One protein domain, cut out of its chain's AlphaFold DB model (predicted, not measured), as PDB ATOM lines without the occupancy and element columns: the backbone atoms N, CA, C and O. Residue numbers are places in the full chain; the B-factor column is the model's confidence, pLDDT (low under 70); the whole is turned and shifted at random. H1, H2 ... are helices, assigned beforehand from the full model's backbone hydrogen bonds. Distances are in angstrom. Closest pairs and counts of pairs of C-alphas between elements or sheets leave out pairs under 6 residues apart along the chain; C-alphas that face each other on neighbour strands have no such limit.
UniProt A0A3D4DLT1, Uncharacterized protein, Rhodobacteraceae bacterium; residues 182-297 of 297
ATOM      1  N   GLU A 182     -16.877 -34.871  18.610       98.25
ATOM      2  CA  GLU A 182     -15.867 -34.847  19.660       98.25
ATOM      3  C   GLU A 182     -15.588 -33.414  20.137       98.25
ATOM      4  O   GLU A 182     -15.532 -33.156  21.341       98.25
ATOM      5  N   GLY A 183     -15.503 -32.460  19.206       97.50
ATOM      6  CA  GLY A 183     -15.340 -31.039  19.508       97.50
ATOM      7  C   GLY A 183     -16.510 -30.451  20.302       97.50
ATOM      8  O   GLY A 183     -16.299 -29.643  21.207       97.50
ATOM      9  N   ILE A 184     -17.745 -30.878  20.018       97.25
ATOM     10  CA  ILE A 184     -18.939 -30.471  20.776       97.25
ATOM     11  C   ILE A 184     -18.895 -30.990  22.213       97.25
ATOM     12  O   ILE A 184     -19.147 -30.221  23.144       97.25
ATOM     13  N   ILE A 185     -18.578 -32.275  22.394       97.94
ATOM     14  CA  ILE A 185     -18.470 -32.903  23.718       97.94
ATOM     15  C   ILE A 185     -17.409 -32.175  24.540       97.94
ATOM     16  O   ILE A 185     -17.668 -31.734  25.660       97.94
ATOM     17  N   LEU A 186     -16.240 -31.955  23.941       97.81
ATOM     18  CA  LEU A 186     -15.133 -31.294  24.607       97.81
ATOM     19  C   LEU A 186     -15.441 -29.825  24.951       97.81
ATOM     20  O   LEU A 186     -15.040 -29.337  26.009       97.81
ATOM     21  N   LEU A 187     -16.185 -29.121  24.094       97.38
ATOM     22  CA  LEU A 187     -16.670 -27.771  24.376       97.38
ATOM     23  C   LEU A 187     -17.637 -27.750  25.569       97.38
ATOM     24  O   LEU A 187     -17.524 -26.863  26.421       97.38
ATOM     25  N   GLN A 188     -18.561 -28.712  25.659       97.44
ATOM     26  CA  GLN A 188     -19.458 -28.819  26.809       97.44
ATOM     27  C   GLN A 188     -18.665 -29.076  28.099       97.44
ATOM     28  O   GLN A 188     -18.882 -28.376  29.089       97.44
ATOM     29  N   ASP A 189     -17.719 -30.017  28.080       97.06
ATOM     30  CA  ASP A 189     -16.845 -30.321  29.222       97.06
ATOM     31  C   ASP A 189     -16.066 -29.090  29.687       97.06
ATOM     32  O   ASP A 189     -16.025 -28.773  30.879       97.06
ATOM     33  N   TYR A 190     -15.481 -28.357  28.738       97.25
ATOM     34  CA  TYR A 190     -14.773 -27.113  29.012       97.25
ATOM     35  C   TYR A 190     -15.687 -26.092  29.700       97.25
ATOM     36  O   TYR A 190     -15.344 -25.537  30.746       97.25
ATOM     37  N   ARG A 191     -16.889 -25.870  29.157       96.81
ATOM     38  CA  ARG A 191     -17.867 -24.941  29.738       96.81
ATOM     39  C   ARG A 191     -18.320 -25.375  31.124       96.81
ATOM     40  O   ARG A 191     -18.417 -24.526  32.002       96.81
ATOM     41  N   ARG A 192     -18.542 -26.668  31.357       95.69
ATOM     42  CA  ARG A 192     -18.867 -27.195  32.691       95.69
ATOM     43  C   ARG A 192     -17.740 -26.942  33.683       95.69
ATOM     44  O   ARG A 192     -18.002 -26.521  34.801       95.69
ATOM     45  N   ARG A 193     -16.488 -27.156  33.277       96.12
ATOM     46  CA  ARG A 193     -15.330 -27.007  34.166       96.12
ATOM     47  C   ARG A 193     -15.026 -25.552  34.523       96.12
ATOM     48  O   ARG A 193     -14.685 -25.277  35.667       96.12
ATOM     49  N   TYR A 194     -15.118 -24.639  33.557       96.38
ATOM     50  CA  TYR A 194     -14.644 -23.257  33.722       96.38
ATOM     51  C   TYR A 194     -15.766 -22.211  33.806       96.38
ATOM     52  O   TYR A 194     -15.517 -21.079  34.217       96.38
ATOM     53  N   HIS A 195     -17.001 -22.570  33.441       95.06
ATOM     54  CA  HIS A 195     -18.153 -21.660  33.361       95.06
ATOM     55  C   HIS A 195     -19.452 -22.279  33.897       95.06
ATOM     56  O   HIS A 195     -20.536 -21.901  33.447       95.06
ATOM     57  N   ALA A 196     -19.366 -23.216  34.850       90.50
ATOM     58  CA  ALA A 196     -20.545 -23.757  35.524       90.50
ATOM     59  C   ALA A 196     -21.444 -22.627  36.061       90.50
ATOM     60  O   ALA A 196     -20.966 -21.693  36.706       90.50
ATOM     61  N   GLY A 197     -22.745 -22.697  35.767       87.19
ATOM     62  CA  GLY A 197     -23.732 -21.708  36.212       87.19
ATOM     63  C   GLY A 197     -23.727 -20.391  35.427       87.19
ATOM     64  O   GLY A 197     -24.555 -19.523  35.695       87.19
ATOM     65  N   ARG A 198     -22.843 -20.222  34.434       89.12
ATOM     66  CA  ARG A 198     -22.806 -19.040  33.556       89.12
ATOM     67  C   ARG A 198     -23.468 -19.342  32.217       89.12
ATOM     68  O   ARG A 198     -22.812 -19.377  31.178       89.12
ATOM     69  N   GLU A 199     -24.773 -19.573  32.237       90.12
ATOM     70  CA  GLU A 199     -25.523 -19.964  31.042       90.12
ATOM     71  C   GLU A 199     -25.861 -18.775  30.135       90.12
ATOM     72  O   GLU A 199     -26.078 -17.657  30.595       90.12
ATOM     73  N   ALA A 200     -25.909 -19.025  28.825       87.06
ATOM     74  CA  ALA A 200     -26.156 -18.027  27.780       87.06
ATOM     75  C   ALA A 200     -25.161 -16.840  27.742       87.06
ATOM     76  O   ALA A 200     -25.474 -15.792  27.170       87.06
ATOM     77  N   ILE A 201     -23.945 -17.009  28.276       88.62
ATOM     78  CA  ILE A 201     -22.889 -15.987  28.295       88.62
ATOM     79  C   ILE A 201     -21.702 -16.436  27.436       88.62
ATOM     80  O   ILE A 201     -21.013 -17.405  27.755       88.62
ATOM     81  N   PHE A 202     -21.421 -15.682  26.370       89.12
ATOM     82  CA  PHE A 202     -20.215 -15.858  25.560       89.12
ATOM     83  C   PHE A 202     -18.992 -15.302  26.287       89.12
ATOM     84  O   PHE A 202     -19.017 -14.171  26.772       89.12
ATOM     85  N   THR A 203     -17.896 -16.057  26.295       91.31
ATOM     86  CA  THR A 203     -16.639 -15.634  26.922       91.31
ATOM     87  C   THR A 203     -15.469 -15.723  25.941       91.31
ATOM     88  O   THR A 203     -15.494 -16.492  24.974       91.31
ATOM     89  N   ALA A 204     -14.452 -14.882  26.146       93.00
ATOM     90  CA  ALA A 204     -13.305 -14.793  25.242       93.00
ATOM     91  C   ALA A 204     -12.474 -16.087  25.222       93.00
ATOM     92  O   ALA A 204     -12.021 -16.511  24.162       93.00
ATOM     93  N   ASP A 205     -12.338 -16.737  26.373       95.94
ATOM     94  CA  ASP A 205     -11.634 -18.004  26.552       95.94
ATOM     95  C   ASP A 205     -12.379 -19.179  25.895       95.94
ATOM     96  O   ASP A 205     -11.753 -19.951  25.174       95.94
ATOM     97  N   THR A 206     -13.718 -19.235  25.980       95.31
ATOM     98  CA  THR A 206     -14.520 -20.214  25.213       95.31
ATOM     99  C   THR A 206     -14.274 -20.062  23.710       95.31
ATOM    100  O   THR A 206     -14.092 -21.044  22.991       95.31
ATOM    101  N   LYS A 207     -14.225 -18.820  23.207       93.44
ATOM    102  CA  LYS A 207     -13.927 -18.555  21.792       93.44
ATOM    103  C   LYS A 207     -12.513 -19.005  21.409       93.44
ATOM    104  O   LYS A 207     -12.341 -19.554  20.323       93.44
ATOM    105  N   ALA A 208     -11.521 -18.764  22.264       95.38
ATOM    106  CA  ALA A 208     -10.153 -19.225  22.037       95.38
ATOM    107  C   ALA A 208     -10.079 -20.761  22.005       95.38
ATOM    108  O   ALA A 208      -9.438 -21.322  21.122       95.38
ATOM    109  N   PHE A 209     -10.804 -21.431  22.904       97.00
ATOM    110  CA  PHE A 209     -10.880 -22.888  22.959       97.00
ATOM    111  C   PHE A 209     -11.504 -23.501  21.698       97.00
ATOM    112  O   PHE A 209     -10.928 -24.406  21.101       97.00
ATOM    113  N   ILE A 210     -12.617 -22.936  21.215       95.81
ATOM    114  CA  ILE A 210     -13.213 -23.312  19.918       95.81
ATOM    115  C   ILE A 210     -12.200 -23.137  18.779       95.81
ATOM    116  O   ILE A 210     -12.154 -23.961  17.873       95.81
ATOM    117  N   GLY A 211     -11.382 -22.080  18.827       95.06
ATOM    118  CA  GLY A 211     -10.318 -21.844  17.850       95.06
ATOM    119  C   GLY A 211      -9.279 -22.966  17.816       95.06
ATOM    120  O   GLY A 211      -8.923 -23.410  16.730       95.06
ATOM    121  N   LYS A 212      -8.854 -23.467  18.986       96.75
ATOM    122  CA  LYS A 212      -7.937 -24.613  19.084       96.75
ATOM    123  C   LYS A 212      -8.547 -25.889  18.495       96.75
ATOM    124  O   LYS A 212      -7.893 -26.560  17.706       96.75
ATOM    125  N   ILE A 213      -9.808 -26.187  18.830       97.12
ATOM    126  CA  ILE A 213     -10.530 -27.347  18.274       97.12
ATOM    127  C   ILE A 213     -10.608 -27.248  16.748       97.12
ATOM    128  O   ILE A 213     -10.220 -28.177  16.050       97.12
ATOM    129  N   ALA A 214     -11.064 -26.108  16.224       94.75
ATOM    130  CA  ALA A 214     -11.226 -25.918  14.785       94.75
ATOM    131  C   ALA A 214      -9.889 -26.005  14.028       94.75
ATOM    132  O   ALA A 214      -9.852 -26.502  12.904       94.75
ATOM    133  N   GLN A 215      -8.795 -25.532  14.633       94.75
ATOM    134  CA  GLN A 215      -7.455 -25.666  14.065       94.75
ATOM    135  C   GLN A 215      -7.036 -27.138  13.957       94.75
ATOM    136  O   GLN A 215      -6.567 -27.551  12.897       94.75
ATOM    137  N   GLU A 216      -7.237 -27.926  15.014       96.50
ATOM    138  CA  GLU A 216      -6.904 -29.355  15.035       96.50
ATOM    139  C   GLU A 216      -7.750 -30.163  14.036       96.50
ATOM    140  O   GLU A 216      -7.220 -30.974  13.275       96.50
ATOM    141  N   GLU A 217      -9.058 -29.903  13.979       95.50
ATOM    142  CA  GLU A 217      -9.969 -30.541  13.019       95.50
ATOM    143  C   GLU A 217      -9.611 -30.190  11.570       95.50
ATOM    144  O   GLU A 217      -9.642 -31.051  10.691       95.50
ATOM    145  N   SER A 218      -9.232 -28.933  11.315       92.81
ATOM    146  CA  SER A 218      -8.808 -28.490   9.986       92.81
ATOM    147  C   SER A 218      -7.468 -29.093   9.561       92.81
ATOM    148  O   SER A 218      -7.248 -29.249   8.361       92.81
ATOM    149  N   ALA A 219      -6.574 -29.399  10.503       95.06
ATOM    150  CA  ALA A 219      -5.303 -30.063  10.216       95.06
ATOM    151  C   ALA A 219      -5.489 -31.554   9.882       95.06
ATOM    152  O   ALA A 219      -4.651 -32.142   9.199       95.06
ATOM    153  N   HIS A 220      -6.607 -32.150  10.307       95.31
ATOM    154  CA  HIS A 220      -6.916 -33.569  10.128       95.31
ATOM    155  C   HIS A 220      -8.305 -33.774   9.495       95.31
ATOM    156  O   HIS A 220      -9.214 -34.323  10.129       95.31
ATOM    157  N   PRO A 221      -8.501 -33.344   8.234       92.44
ATOM    158  CA  PRO A 221      -9.799 -33.424   7.578       92.44
ATOM    159  C   PRO A 221     -10.283 -34.877   7.482       92.44
ATOM    160  O   PRO A 221      -9.566 -35.761   7.022       92.44
ATOM    161  N   GLY A 222     -11.522 -35.117   7.912       91.81
ATOM    162  CA  GLY A 222     -12.154 -36.440   7.886       91.81
ATOM    163  C   GLY A 222     -11.776 -37.372   9.040       91.81
ATOM    164  O   GLY A 222     -12.344 -38.457   9.121       91.81
ATOM    165  N   LEU A 223     -10.872 -36.965   9.941       96.12
ATOM    166  CA  LEU A 223     -10.522 -37.761  11.121       96.12
ATOM    167  C   LEU A 223     -11.655 -37.793  12.154       96.12
ATOM    168  O   LEU A 223     -11.938 -38.846  12.712       96.12
ATOM    169  N   TYR A 224     -12.262 -36.639  12.432       96.94
ATOM    170  CA  TYR A 224     -13.283 -36.489  13.468       96.94
ATOM    171  C   TYR A 224     -14.698 -36.699  12.932       96.94
ATOM    172  O   TYR A 224     -14.985 -36.483  11.748       96.94
ATOM    173  N   THR A 225     -15.610 -37.088  13.818       95.94
ATOM    174  CA  THR A 225     -16.959 -37.507  13.446       95.94
ATOM    175  C   THR A 225     -17.833 -36.292  13.150       95.94
ATOM    176  O   THR A 225     -17.928 -35.353  13.942       95.94
ATOM    177  N   LYS A 226     -18.553 -36.300  12.022       94.00
ATOM    178  CA  LYS A 226     -19.581 -35.280  11.766       94.00
ATOM    179  C   LYS A 226     -20.703 -35.438  12.803       94.00
ATOM    180  O   LYS A 226     -21.266 -36.527  12.887       94.00
ATOM    181  N   PRO A 227     -21.103 -34.379  13.527       94.81
ATOM    182  CA  PRO A 227     -22.074 -34.508  14.603       94.81
ATOM    183  C   PRO A 227     -23.442 -34.948  14.078       94.81
ATOM    184  O   PRO A 227     -24.014 -34.318  13.182       94.81
ATOM    185  N   ARG A 228     -23.962 -36.030  14.661       95.31
ATOM    186  CA  ARG A 228     -25.298 -36.588  14.424       95.31
ATOM    187  C   ARG A 228     -25.873 -37.065  15.748       95.31
ATOM    188  O   ARG A 228     -25.129 -37.510  16.615       95.31
ATOM    189  N   LEU A 229     -27.186 -36.955  15.915       94.31
ATOM    190  CA  LEU A 229     -27.840 -37.559  17.073       94.31
ATOM    191  C   LEU A 229     -27.800 -39.078  16.960       94.31
ATOM    192  O   LEU A 229     -27.856 -39.608  15.851       94.31
ATOM    193  N   ARG A 230     -27.790 -39.754  18.110       93.44
ATOM    194  CA  ARG A 230     -28.029 -41.196  18.169       93.44
ATOM    195  C   ARG A 230     -29.333 -41.533  17.462       93.44
ATOM    196  O   ARG A 230     -30.327 -40.809  17.589       93.44
ATOM    197  N   THR A 231     -29.319 -42.634  16.722       90.88
ATOM    198  CA  THR A 231     -30.415 -43.040  15.834       90.88
ATOM    199  C   THR A 231     -31.788 -43.039  16.523       90.88
ATOM    200  O   THR A 231     -32.767 -42.568  15.944       90.88
ATOM    201  N   GLU A 232     -31.888 -43.523  17.760       88.12
ATOM    202  CA  GLU A 232     -33.131 -43.556  18.538       88.12
ATOM    203  C   GLU A 232     -33.665 -42.158  18.886       88.12
ATOM    204  O   GLU A 232     -34.871 -41.921  18.795       88.12
ATOM    205  N   ILE A 233     -32.777 -41.208  19.195       90.50
ATOM    206  CA  ILE A 233     -33.137 -39.817  19.499       90.50
ATOM    207  C   ILE A 233     -33.519 -39.087  18.211       90.50
ATOM    208  O   ILE A 233     -34.541 -38.398  18.176       90.50
ATOM    209  N   ALA A 234     -32.745 -39.273  17.137       91.75
ATOM    210  CA  ALA A 234     -33.044 -38.698  15.829       91.75
ATOM    211  C   ALA A 234     -34.439 -39.122  15.348       91.75
ATOM    212  O   ALA A 234     -35.263 -38.271  15.029       91.75
ATOM    213  N   ARG A 235     -34.754 -40.425  15.409       89.12
ATOM    214  CA  ARG A 235     -36.088 -40.954  15.068       89.12
ATOM    215  C   ARG A 235     -37.189 -40.395  15.957       89.12
ATOM    216  O   ARG A 235     -38.296 -40.156  15.483       89.12
ATOM    217  N   ALA A 236     -36.913 -40.211  17.246       87.19
ATOM    218  CA  ALA A 236     -37.891 -39.650  18.162       87.19
ATOM    219  C   ALA A 236     -38.204 -38.180  17.835       87.19
ATOM    220  O   ALA A 236     -39.373 -37.799  17.920       87.19
ATOM    221  N   LEU A 237     -37.207 -37.376  17.450       89.25
ATOM    222  CA  LEU A 237     -37.390 -35.978  17.037       89.25
ATOM    223  C   LEU A 237     -38.012 -35.847  15.642       89.25
ATOM    224  O   LEU A 237     -38.897 -35.017  15.448       89.25
ATOM    225  N   ASP A 238     -37.601 -36.694  14.701       91.88
ATOM    226  CA  ASP A 238     -38.042 -36.660  13.302       91.88
ATOM    227  C   ASP A 238     -39.361 -37.414  13.069       91.88
ATOM    228  O   ASP A 238     -39.783 -37.613  11.929       91.88
ATOM    229  N   ARG A 239     -40.043 -37.851  14.132       88.56
ATOM    230  CA  ARG A 239     -41.360 -38.485  14.017       88.56
ATOM    231  C   ARG A 239     -42.385 -37.538  13.405       88.56
ATOM    232  O   ARG A 239     -42.364 -36.332  13.634       88.56
ATOM    233  N   GLU A 240     -43.350 -38.093  12.682       88.69
ATOM    234  CA  GLU A 240     -44.434 -37.310  12.089       88.69
ATOM    235  C   GLU A 240     -45.273 -36.614  13.181       88.69
ATOM    236  O   GLU A 240     -46.028 -37.265  13.901       88.69
ATOM    237  N   THR A 241     -45.198 -35.286  13.270       88.62
ATOM    238  CA  THR A 241     -46.060 -34.452  14.127       88.62
ATOM    239  C   THR A 241     -47.142 -33.746  13.295       88.62
ATOM    240  O   THR A 241     -47.035 -33.699  12.065       88.62
ATOM    241  N   PRO A 242     -48.193 -33.172  13.917       90.69
ATOM    242  CA  PRO A 242     -49.135 -32.306  13.203       90.69
ATOM    243  C   PRO A 242     -48.447 -31.154  12.452       90.69
ATOM    244  O   PRO A 242     -48.830 -30.864  11.320       90.69
ATOM    245  N   ASP A 243     -47.399 -30.570  13.044       92.00
ATOM    246  CA  ASP A 243     -46.591 -29.498  12.449       92.00
ATOM    247  C   ASP A 243     -45.890 -29.968  11.159       92.00
ATOM    248  O   ASP A 243     -46.152 -29.438  10.076       92.00
ATOM    249  N   LEU A 244     -45.114 -31.061  11.225       92.31
ATOM    250  CA  LEU A 244     -44.407 -31.608  10.055       92.31
ATOM    251  C   LEU A 244     -45.365 -32.114   8.967       92.31
ATOM    252  O   LEU A 244     -45.096 -31.976   7.769       92.31
ATOM    253  N   ARG A 245     -46.514 -32.673   9.365       92.62
ATOM    254  CA  ARG A 245     -47.572 -33.075   8.430       92.62
ATOM    255  C   ARG A 245     -48.130 -31.873   7.680       92.62
ATOM    256  O   ARG A 245     -48.386 -31.970   6.477       92.62
ATOM    257  N   GLY A 246     -48.342 -30.766   8.386       94.38
ATOM    258  CA  GLY A 246     -48.824 -29.523   7.803       94.38
ATOM    259  C   GLY A 246     -47.806 -28.910   6.841       94.38
ATOM    260  O   GLY A 246     -48.203 -28.527   5.743       94.38
ATOM    261  N   LEU A 247     -46.504 -28.945   7.158       95.25
ATOM    262  CA  LEU A 247     -45.446 -28.540   6.219       95.25
ATOM    263  C   LEU A 247     -45.490 -29.340   4.913       95.25
ATOM    264  O   LEU A 247     -45.473 -28.757   3.827       95.25
ATOM    265  N   ARG A 248     -45.617 -30.671   5.003       95.12
ATOM    266  CA  ARG A 248     -45.720 -31.529   3.813       95.12
ATOM    267  C   ARG A 248     -46.966 -31.213   2.995       95.12
ATOM    268  O   ARG A 248     -46.887 -31.161   1.774       95.12
ATOM    269  N   ARG A 249     -48.113 -31.014   3.648       95.62
ATOM    270  CA  ARG A 249     -49.381 -30.717   2.965       95.62
ATOM    271  C   ARG A 249     -49.390 -29.335   2.312       95.62
ATOM    272  O   ARG A 249     -49.865 -29.222   1.191       95.62
ATOM    273  N   ARG A 250     -48.900 -28.307   3.008       95.75
ATOM    274  CA  ARG A 250     -48.980 -26.905   2.571       95.75
ATOM    275  C   ARG A 250     -47.866 -26.524   1.597       95.75
ATOM    276  O   ARG A 250     -48.114 -25.748   0.684       95.75
ATOM    277  N   TYR A 251     -46.667 -27.071   1.784       95.56
ATOM    278  CA  TYR A 251     -45.476 -26.661   1.033       95.56
ATOM    279  C   TYR A 251     -44.776 -27.810   0.295       95.56
ATOM    280  O   TYR A 251     -43.752 -27.588  -0.341       95.56
ATOM    281  N   GLY A 252     -45.270 -29.049   0.392       94.88
ATOM    282  CA  GLY A 252     -44.636 -30.209  -0.245       94.88
ATOM    283  C   GLY A 252     -43.324 -30.656   0.413       94.88
ATOM    284  O   GLY A 252     -42.659 -31.554  -0.101       94.88
ATOM    285  N   VAL A 253     -42.940 -30.074   1.555       93.75
ATOM    286  CA  VAL A 253     -41.659 -30.357   2.220       93.75
ATOM    287  C   VAL A 253     -41.815 -31.485   3.238       93.75
ATOM    288  O   VAL A 253     -42.540 -31.360   4.223       93.75
ATOM    289  N   ALA A 254     -41.109 -32.594   3.021       93.12
ATOM    290  CA  ALA A 254     -41.067 -33.720   3.950       93.12
ATOM    291  C   ALA A 254     -39.815 -33.650   4.839       93.12
ATOM    292  O   ALA A 254     -38.698 -33.834   4.358       93.12
ATOM    293  N   LEU A 255     -40.018 -33.403   6.137       92.69
ATOM    294  CA  LEU A 255     -38.951 -33.364   7.150       92.69
ATOM    295  C   LEU A 255     -39.016 -34.520   8.155       92.69
ATOM    296  O   LEU A 255     -38.075 -34.706   8.918       92.69
ATOM    297  N   ALA A 256     -40.117 -35.275   8.164       88.19
ATOM    298  CA  ALA A 256     -40.276 -36.429   9.036       88.19
ATOM    299  C   ALA A 256     -39.549 -37.659   8.472       88.19
ATOM    300  O   ALA A 256     -39.582 -37.908   7.259       88.19
ATOM    301  N   ASP A 257     -38.962 -38.465   9.355       80.38
ATOM    302  CA  ASP A 257     -38.488 -39.801   9.012       80.38
ATOM    303  C   ASP A 257     -39.698 -40.732   8.848       80.38
ATOM    304  O   ASP A 257     -40.469 -40.977   9.776       80.38
ATOM    305  N   ARG A 258     -39.857 -41.295   7.647       68.69
ATOM    306  CA  ARG A 258     -40.932 -42.250   7.331       68.69
ATOM    307  C   ARG A 258     -40.837 -43.550   8.134       68.69
ATOM    308  O   ARG A 258     -41.820 -44.281   8.195       68.69
ATOM    309  N   ARG A 259     -39.667 -43.857   8.700       67.06
ATOM    310  CA  ARG A 259     -39.421 -45.035   9.542       67.06
ATOM    311  C   ARG A 259     -39.614 -44.746  11.032       67.06
ATOM    312  O   ARG A 259     -39.504 -45.670  11.837       67.06
ATOM    313  N   ALA A 260     -39.872 -43.496  11.414       65.44
ATOM    314  CA  ALA A 260     -40.147 -43.145  12.798       65.44
ATOM    315  C   ALA A 260     -41.531 -43.649  13.237       65.44
ATOM    316  O   ALA A 260     -42.470 -43.742  12.444       65.44
ATOM    317  N   LEU A 261     -41.653 -43.982  14.526       60.72
ATOM    318  CA  LEU A 261     -42.904 -44.466  15.106       60.72
ATOM    319  C   LEU A 261     -44.012 -43.392  15.024       60.72
ATOM    320  O   LEU A 261     -43.709 -42.196  15.119       60.72
ATOM    321  N   PRO A 262     -45.296 -43.785  14.890       60.75
ATOM    322  CA  PRO A 262     -46.414 -42.847  14.870       60.75
ATOM    323  C   PRO A 262     -46.468 -41.992  16.138       60.75
ATOM    324  O   PRO A 262     -46.157 -42.462  17.234       60.75
ATOM    325  N   TRP A 263     -46.911 -40.741  16.008       58.62
ATOM    326  CA  TRP A 263     -47.094 -39.857  17.157       58.62
ATOM    327  C   TRP A 263     -48.133 -40.419  18.135       58.62
ATOM    328  O   TRP A 263     -49.286 -40.650  17.770       58.62
ATOM    329  N   THR A 264     -47.727 -40.581  19.391       58.94
ATOM    330  CA  THR A 264     -48.608 -40.808  20.539       58.94
ATOM    331  C   THR A 264     -48.480 -39.631  21.510       58.94
ATOM    332  O   THR A 264     -47.456 -38.946  21.555       58.94
ATOM    333  N   ARG A 265     -49.552 -39.332  22.251       51.31
ATOM    334  CA  ARG A 265     -49.583 -38.226  23.221       51.31
ATOM    335  C   ARG A 265     -48.657 -38.563  24.407       51.31
ATOM    336  O   ARG A 265     -48.781 -39.643  24.979       51.31
ATOM    337  N   GLY A 266     -47.765 -37.635  24.770       54.66
ATOM    338  CA  GLY A 266     -46.652 -37.837  25.718       54.66
ATOM    339  C   GLY A 266     -45.344 -38.074  24.960       54.66
ATOM    340  O   GLY A 266     -45.263 -39.020  24.188       54.66
ATOM    341  N   ALA A 267     -44.354 -37.187  25.100       55.22
ATOM    342  CA  ALA A 267     -43.195 -37.152  24.211       55.22
ATOM    343  C   ALA A 267     -42.318 -38.422  24.341       55.22
ATOM    344  O   ALA A 267     -41.798 -38.698  25.418       55.22
ATOM    345  N   PRO A 268     -42.084 -39.184  23.252       60.38
ATOM    346  CA  PRO A 268     -41.105 -40.267  23.208       60.38
ATOM    347  C   PRO A 268     -39.724 -39.922  23.760       60.38
ATOM    348  O   PRO A 268     -39.059 -40.814  24.264       60.38
ATOM    349  N   VAL A 269     -39.291 -38.660  23.668       62.28
ATOM    350  CA  VAL A 269     -37.928 -38.273  24.049       62.28
ATOM    351  C   VAL A 269     -37.742 -38.219  25.565       62.28
ATOM    352  O   VAL A 269     -36.725 -38.695  26.051       62.28
ATOM    353  N   ASP A 270     -38.751 -37.782  26.322       62.69
ATOM    354  CA  ASP A 270     -38.705 -37.784  27.796       62.69
ATOM    355  C   ASP A 270     -38.575 -39.210  28.357       62.69
ATOM    356  O   ASP A 270     -38.025 -39.431  29.433       62.69
ATOM    357  N   ARG A 271     -39.050 -40.205  27.593       62.12
ATOM    358  CA  ARG A 271     -38.928 -41.631  27.925       62.12
ATOM    359  C   ARG A 271     -37.552 -42.218  27.607       62.12
ATOM    360  O   ARG A 271     -37.263 -43.312  28.081       62.12
ATOM    361  N   LEU A 272     -36.723 -41.530  26.817       66.25
ATOM    362  CA  LEU A 272     -35.340 -41.939  26.540       66.25
ATOM    363  C   LEU A 272     -34.383 -41.559  27.686       66.25
ATOM    364  O   LEU A 272     -33.247 -42.024  27.708       66.25
ATOM    365  N   GLY A 273     -34.873 -40.793  28.665       62.44
ATOM    366  CA  GLY A 273     -34.173 -40.452  29.898       62.44
ATOM    367  C   GLY A 273     -33.791 -38.972  29.975       62.44
ATOM    368  O   GLY A 273     -33.773 -38.270  28.962       62.44
ATOM    369  N   PRO A 274     -33.489 -38.465  31.182       75.50
ATOM    370  CA  PRO A 274     -32.973 -37.116  31.335       75.50
ATOM    371  C   PRO A 274     -31.552 -37.060  30.770       75.50
ATOM    372  O   PRO A 274     -30.615 -37.624  31.336       75.50
ATOM    373  N   PHE A 275     -31.382 -36.360  29.654       84.69
ATOM    374  CA  PHE A 275     -30.063 -36.103  29.093       84.69
ATOM    375  C   PHE A 275     -29.527 -34.777  29.619       84.69
ATOM    376  O   PHE A 275     -30.158 -33.733  29.473       84.69
ATOM    377  N   SER A 276     -28.333 -34.808  30.202       86.69
ATOM    378  CA  SER A 276     -27.590 -33.598  30.564       86.69
ATOM    379  C   SER A 276     -26.348 -33.403  29.692       86.69
ATOM    380  O   SER A 276     -25.799 -32.300  29.658       86.69
ATOM    381  N   GLU A 277     -25.911 -34.442  28.972       92.56
ATOM    382  CA  GLU A 277     -24.619 -34.505  28.280       92.56
ATOM    383  C   GLU A 277     -24.766 -34.682  26.769       92.56
ATOM    384  O   GLU A 277     -25.557 -35.497  26.296       92.56
ATOM    385  N   ALA A 278     -23.923 -33.985  26.010       94.44
ATOM    386  CA  ALA A 278     -23.806 -34.136  24.568       94.44
ATOM    387  C   ALA A 278     -23.408 -35.570  24.184       94.44
ATOM    388  O   ALA A 278     -23.976 -36.138  23.256       94.44
ATOM    389  N   ALA A 279     -22.492 -36.190  24.936       95.44
ATOM    390  CA  ALA A 279     -22.036 -37.564  24.703       95.44
ATOM    391  C   ALA A 279     -23.168 -38.606  24.824       95.44
ATOM    392  O   ALA A 279     -23.128 -39.664  24.189       95.44
ATOM    393  N   ALA A 280     -24.206 -38.298  25.607       93.62
ATOM    394  CA  ALA A 280     -25.373 -39.158  25.761       93.62
ATOM    395  C   ALA A 280     -26.346 -39.063  24.575       93.62
ATOM    396  O   ALA A 280     -27.130 -39.986  24.370       93.62
ATOM    397  N   VAL A 281     -26.277 -37.988  23.775       94.31
ATOM    398  CA  VAL A 281     -27.231 -37.737  22.680       94.31
ATOM    399  C   VAL A 281     -26.614 -37.735  21.282       94.31
ATOM    400  O   VAL A 281     -27.335 -37.932  20.307       94.31
ATOM    401  N   ILE A 282     -25.296 -37.554  21.166       95.25
ATOM    402  CA  ILE A 282     -24.548 -37.504  19.902       95.25
ATOM    403  C   ILE A 282     -23.779 -38.815  19.676       95.25
ATOM    404  O   ILE A 282     -23.185 -39.373  20.603       95.25
ATOM    405  N   GLU A 283     -23.760 -39.283  18.429       96.19
ATOM    406  CA  GLU A 283     -22.860 -40.343  17.958       96.19
ATOM    407  C   GLU A 283     -21.422 -39.810  17.889       96.19
ATOM    408  O   GLU A 283     -21.158 -38.811  17.219       96.19
ATOM    409  N   HIS A 284     -20.496 -40.458  18.595       96.94
ATOM    410  CA  HIS A 284     -19.097 -40.042  18.691       96.94
ATOM    411  C   HIS A 284     -18.185 -41.247  18.933       96.94
ATOM    412  O   HIS A 284     -18.656 -42.306  19.359       96.94
ATOM    413  N   ASP A 285     -16.882 -41.062  18.717       97.75
ATOM    414  CA  ASP A 285     -15.853 -42.029  19.098       97.75
ATOM    415  C   ASP A 285     -15.140 -41.564  20.389       97.75
ATOM    416  O   ASP A 285     -14.425 -40.554  20.369       97.75
ATOM    417  N   PRO A 286     -15.289 -42.282  21.522       97.25
ATOM    418  CA  PRO A 286     -14.623 -41.932  22.778       97.25
ATOM    419  C   PRO A 286     -13.095 -41.829  22.670       97.25
ATOM    420  O   PRO A 286     -12.485 -40.990  23.336       97.25
ATOM    421  N   ALA A 287     -12.458 -42.641  21.820       98.00
ATOM    422  CA  ALA A 287     -11.013 -42.576  21.615       98.00
ATOM    423  C   ALA A 287     -10.607 -41.282  20.895       98.00
ATOM    424  O   ALA A 287      -9.567 -40.695  21.211       98.00
ATOM    425  N   LEU A 288     -11.442 -40.797  19.970       98.12
ATOM    426  CA  LEU A 288     -11.219 -39.521  19.291       98.12
ATOM    427  C   LEU A 288     -11.496 -38.316  20.197       98.12
ATOM    428  O   LEU A 288     -10.787 -37.316  20.068       98.12
ATOM    429  N   VAL A 289     -12.434 -38.415  21.149       98.06
ATOM    430  CA  VAL A 289     -12.612 -37.389  22.198       98.06
ATOM    431  C   VAL A 289     -11.316 -37.220  22.988       98.06
ATOM    432  O   VAL A 289     -10.821 -36.103  23.130       98.06
ATOM    433  N   GLU A 290     -10.726 -38.321  23.453       98.06
ATOM    434  CA  GLU A 290      -9.482 -38.274  24.226       98.06
ATOM    435  C   GLU A 290      -8.281 -37.830  23.385       98.06
ATOM    436  O   GLU A 290      -7.437 -37.066  23.864       98.06
ATOM    437  N   LYS A 291      -8.219 -38.236  22.112       97.88
ATOM    438  CA  LYS A 291      -7.211 -37.732  21.171       97.88
ATOM    439  C   LYS A 291      -7.316 -36.214  21.007       97.88
ATOM    440  O   LYS A 291      -6.311 -35.523  21.162       97.88
ATOM    441  N   LEU A 292      -8.517 -35.697  20.738       98.00
ATOM    442  CA  LEU A 292      -8.757 -34.261  20.586       98.00
ATOM    443  C   LEU A 292      -8.429 -33.508  21.876       98.00
ATOM    444  O   LEU A 292      -7.738 -32.495  21.831       98.00
ATOM    445  N   ARG A 293      -8.852 -34.034  23.034       97.88
ATOM    446  CA  ARG A 293      -8.561 -33.461  24.355       97.88
ATOM    447  C   ARG A 293      -7.063 -33.256  24.560       97.88
ATOM    448  O   ARG A 293      -6.664 -32.170  24.974       97.88
ATOM    449  N   ARG A 294      -6.234 -34.257  24.239       97.44
ATOM    450  CA  ARG A 294      -4.765 -34.155  24.337       97.44
ATOM    451  C   ARG A 294      -4.174 -33.125  23.376       97.44
ATOM    452  O   ARG A 294      -3.211 -32.469  23.746       97.44
ATOM    453  N   ALA A 295      -4.739 -32.980  22.178       96.56
ATOM    454  CA  ALA A 295      -4.243 -32.043  21.171       96.56
ATOM    455  C   ALA A 295      -4.542 -30.571  21.511       96.56
ATOM    456  O   ALA A 295      -3.765 -29.689  21.154       96.56
ATOM    457  N   VAL A 296      -5.655 -30.292  22.202       95.25
ATOM    458  CA  VAL A 296      -6.095 -28.909  22.486       95.25
ATOM    459  C   VAL A 296      -5.857 -28.431  23.925       95.25
ATOM    460  O   VAL A 296      -6.120 -27.253  24.210       95.25
ATOM    461  N   SER A 297      -5.405 -29.321  24.817       85.00
ATOM    462  CA  SER A 297      -5.004 -28.978  26.195       85.00
ATOM    463  C   SER A 297      -3.783 -28.063  26.170       85.00
ATOM    464  O   SER A 297      -3.921 -26.897  26.614       85.00
TER     465      SER A 297
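What this domain is: This is residues 182 to 297 of the 297 residues of an uncharacterized protein of Rhodobacteraceae bacterium (UniProt A0A3D4DLT1). A helical hairpin, H1 and H2, with H6 crossing both of its helices, forms a lobe at one end of a loose, drawn-out model; H4 lies far off at the other end. Between them the chain passes out through H3 and comes back along a wide loop, residues 252 to 277, to the short H5, which packs on H1. The printed part has 116 residues with six named helices, H1 to H6 in order along the chain, and no named strand; the class is all helix. The whole is loose, with a radius of gyration of the C-alphas of 17.9 A, and spans 48 by 34 by 27 A.

How they stand to each other: H1, residues 182 to 195, is the hub, touching three other helices. H1 and H2, residues 204 to 219, form a helical hairpin, with a shallow tilt of 19 degrees, opposite ways. They touch, H2 with residues 206 to 213 alone; the closest C-alphas, of Gly 183 and Ile 213, are 6.2 A apart. H6, residues 286 to 296, touches H1 at a steep tilt of 60 degrees, the same way; H1 takes part with residues 182 to 186 alone, and the closest C-alphas, of Glu 182 and Val 289, are 4.8 A apart. H6 also touches H2, which takes part with residues 209 to 216 alone, at a steep tilt of 67 degrees, opposite ways; the closest C-alphas are those of Lys 212 and Val 296, 5.8 A apart. Helix packing is only just mostly crossed, with 1 of these 3 pairs at a shallow tilt. H5, residues 278 to 281, touches residues 184 to 188 of H1 alone; the closest C-alphas, of Ile 185 and Ala 278, are 5.5 A apart. H3, residues 231 to 237, and H5 are close but not clearly touching, with the C-alphas of Ile 233 and Val 281 closest at 7.0 A. H4, residues 242 to 251, is apart from the other five helices. In H1, H2, H3, H4 and H6 every O i to N i+4 pair is within hydrogen-bond range; H5 is too short for such a pair.

Where its parts are: H1 begins at C-alpha 182, (-15.867, -34.847, 19.660), and measures 19.2 A to C-alpha 195. H2, the longest helix by residues, measures 22.9 A from C-alpha 204 to 219. H3 and H5 are shorter, with 7 and 4 residues. H4 measures 13.9 A, from C-alpha 242 at (-49.135, -32.306, 13.203) to C-alpha 251. H6 measures 15.6 A and ends at C-alpha 296, (-6.095, -28.909, 22.486).

The domain as a whole: The C-alphas farthest apart, of Arg 249 and Ser 297, are 50.1 A apart. The printed part has no cut. The links from H2 to H3 and from H4 to H5 are long, with 11 and 26 residues. The mean pLDDT of the printed part is 89.1; residues 258 to 273 are under 70.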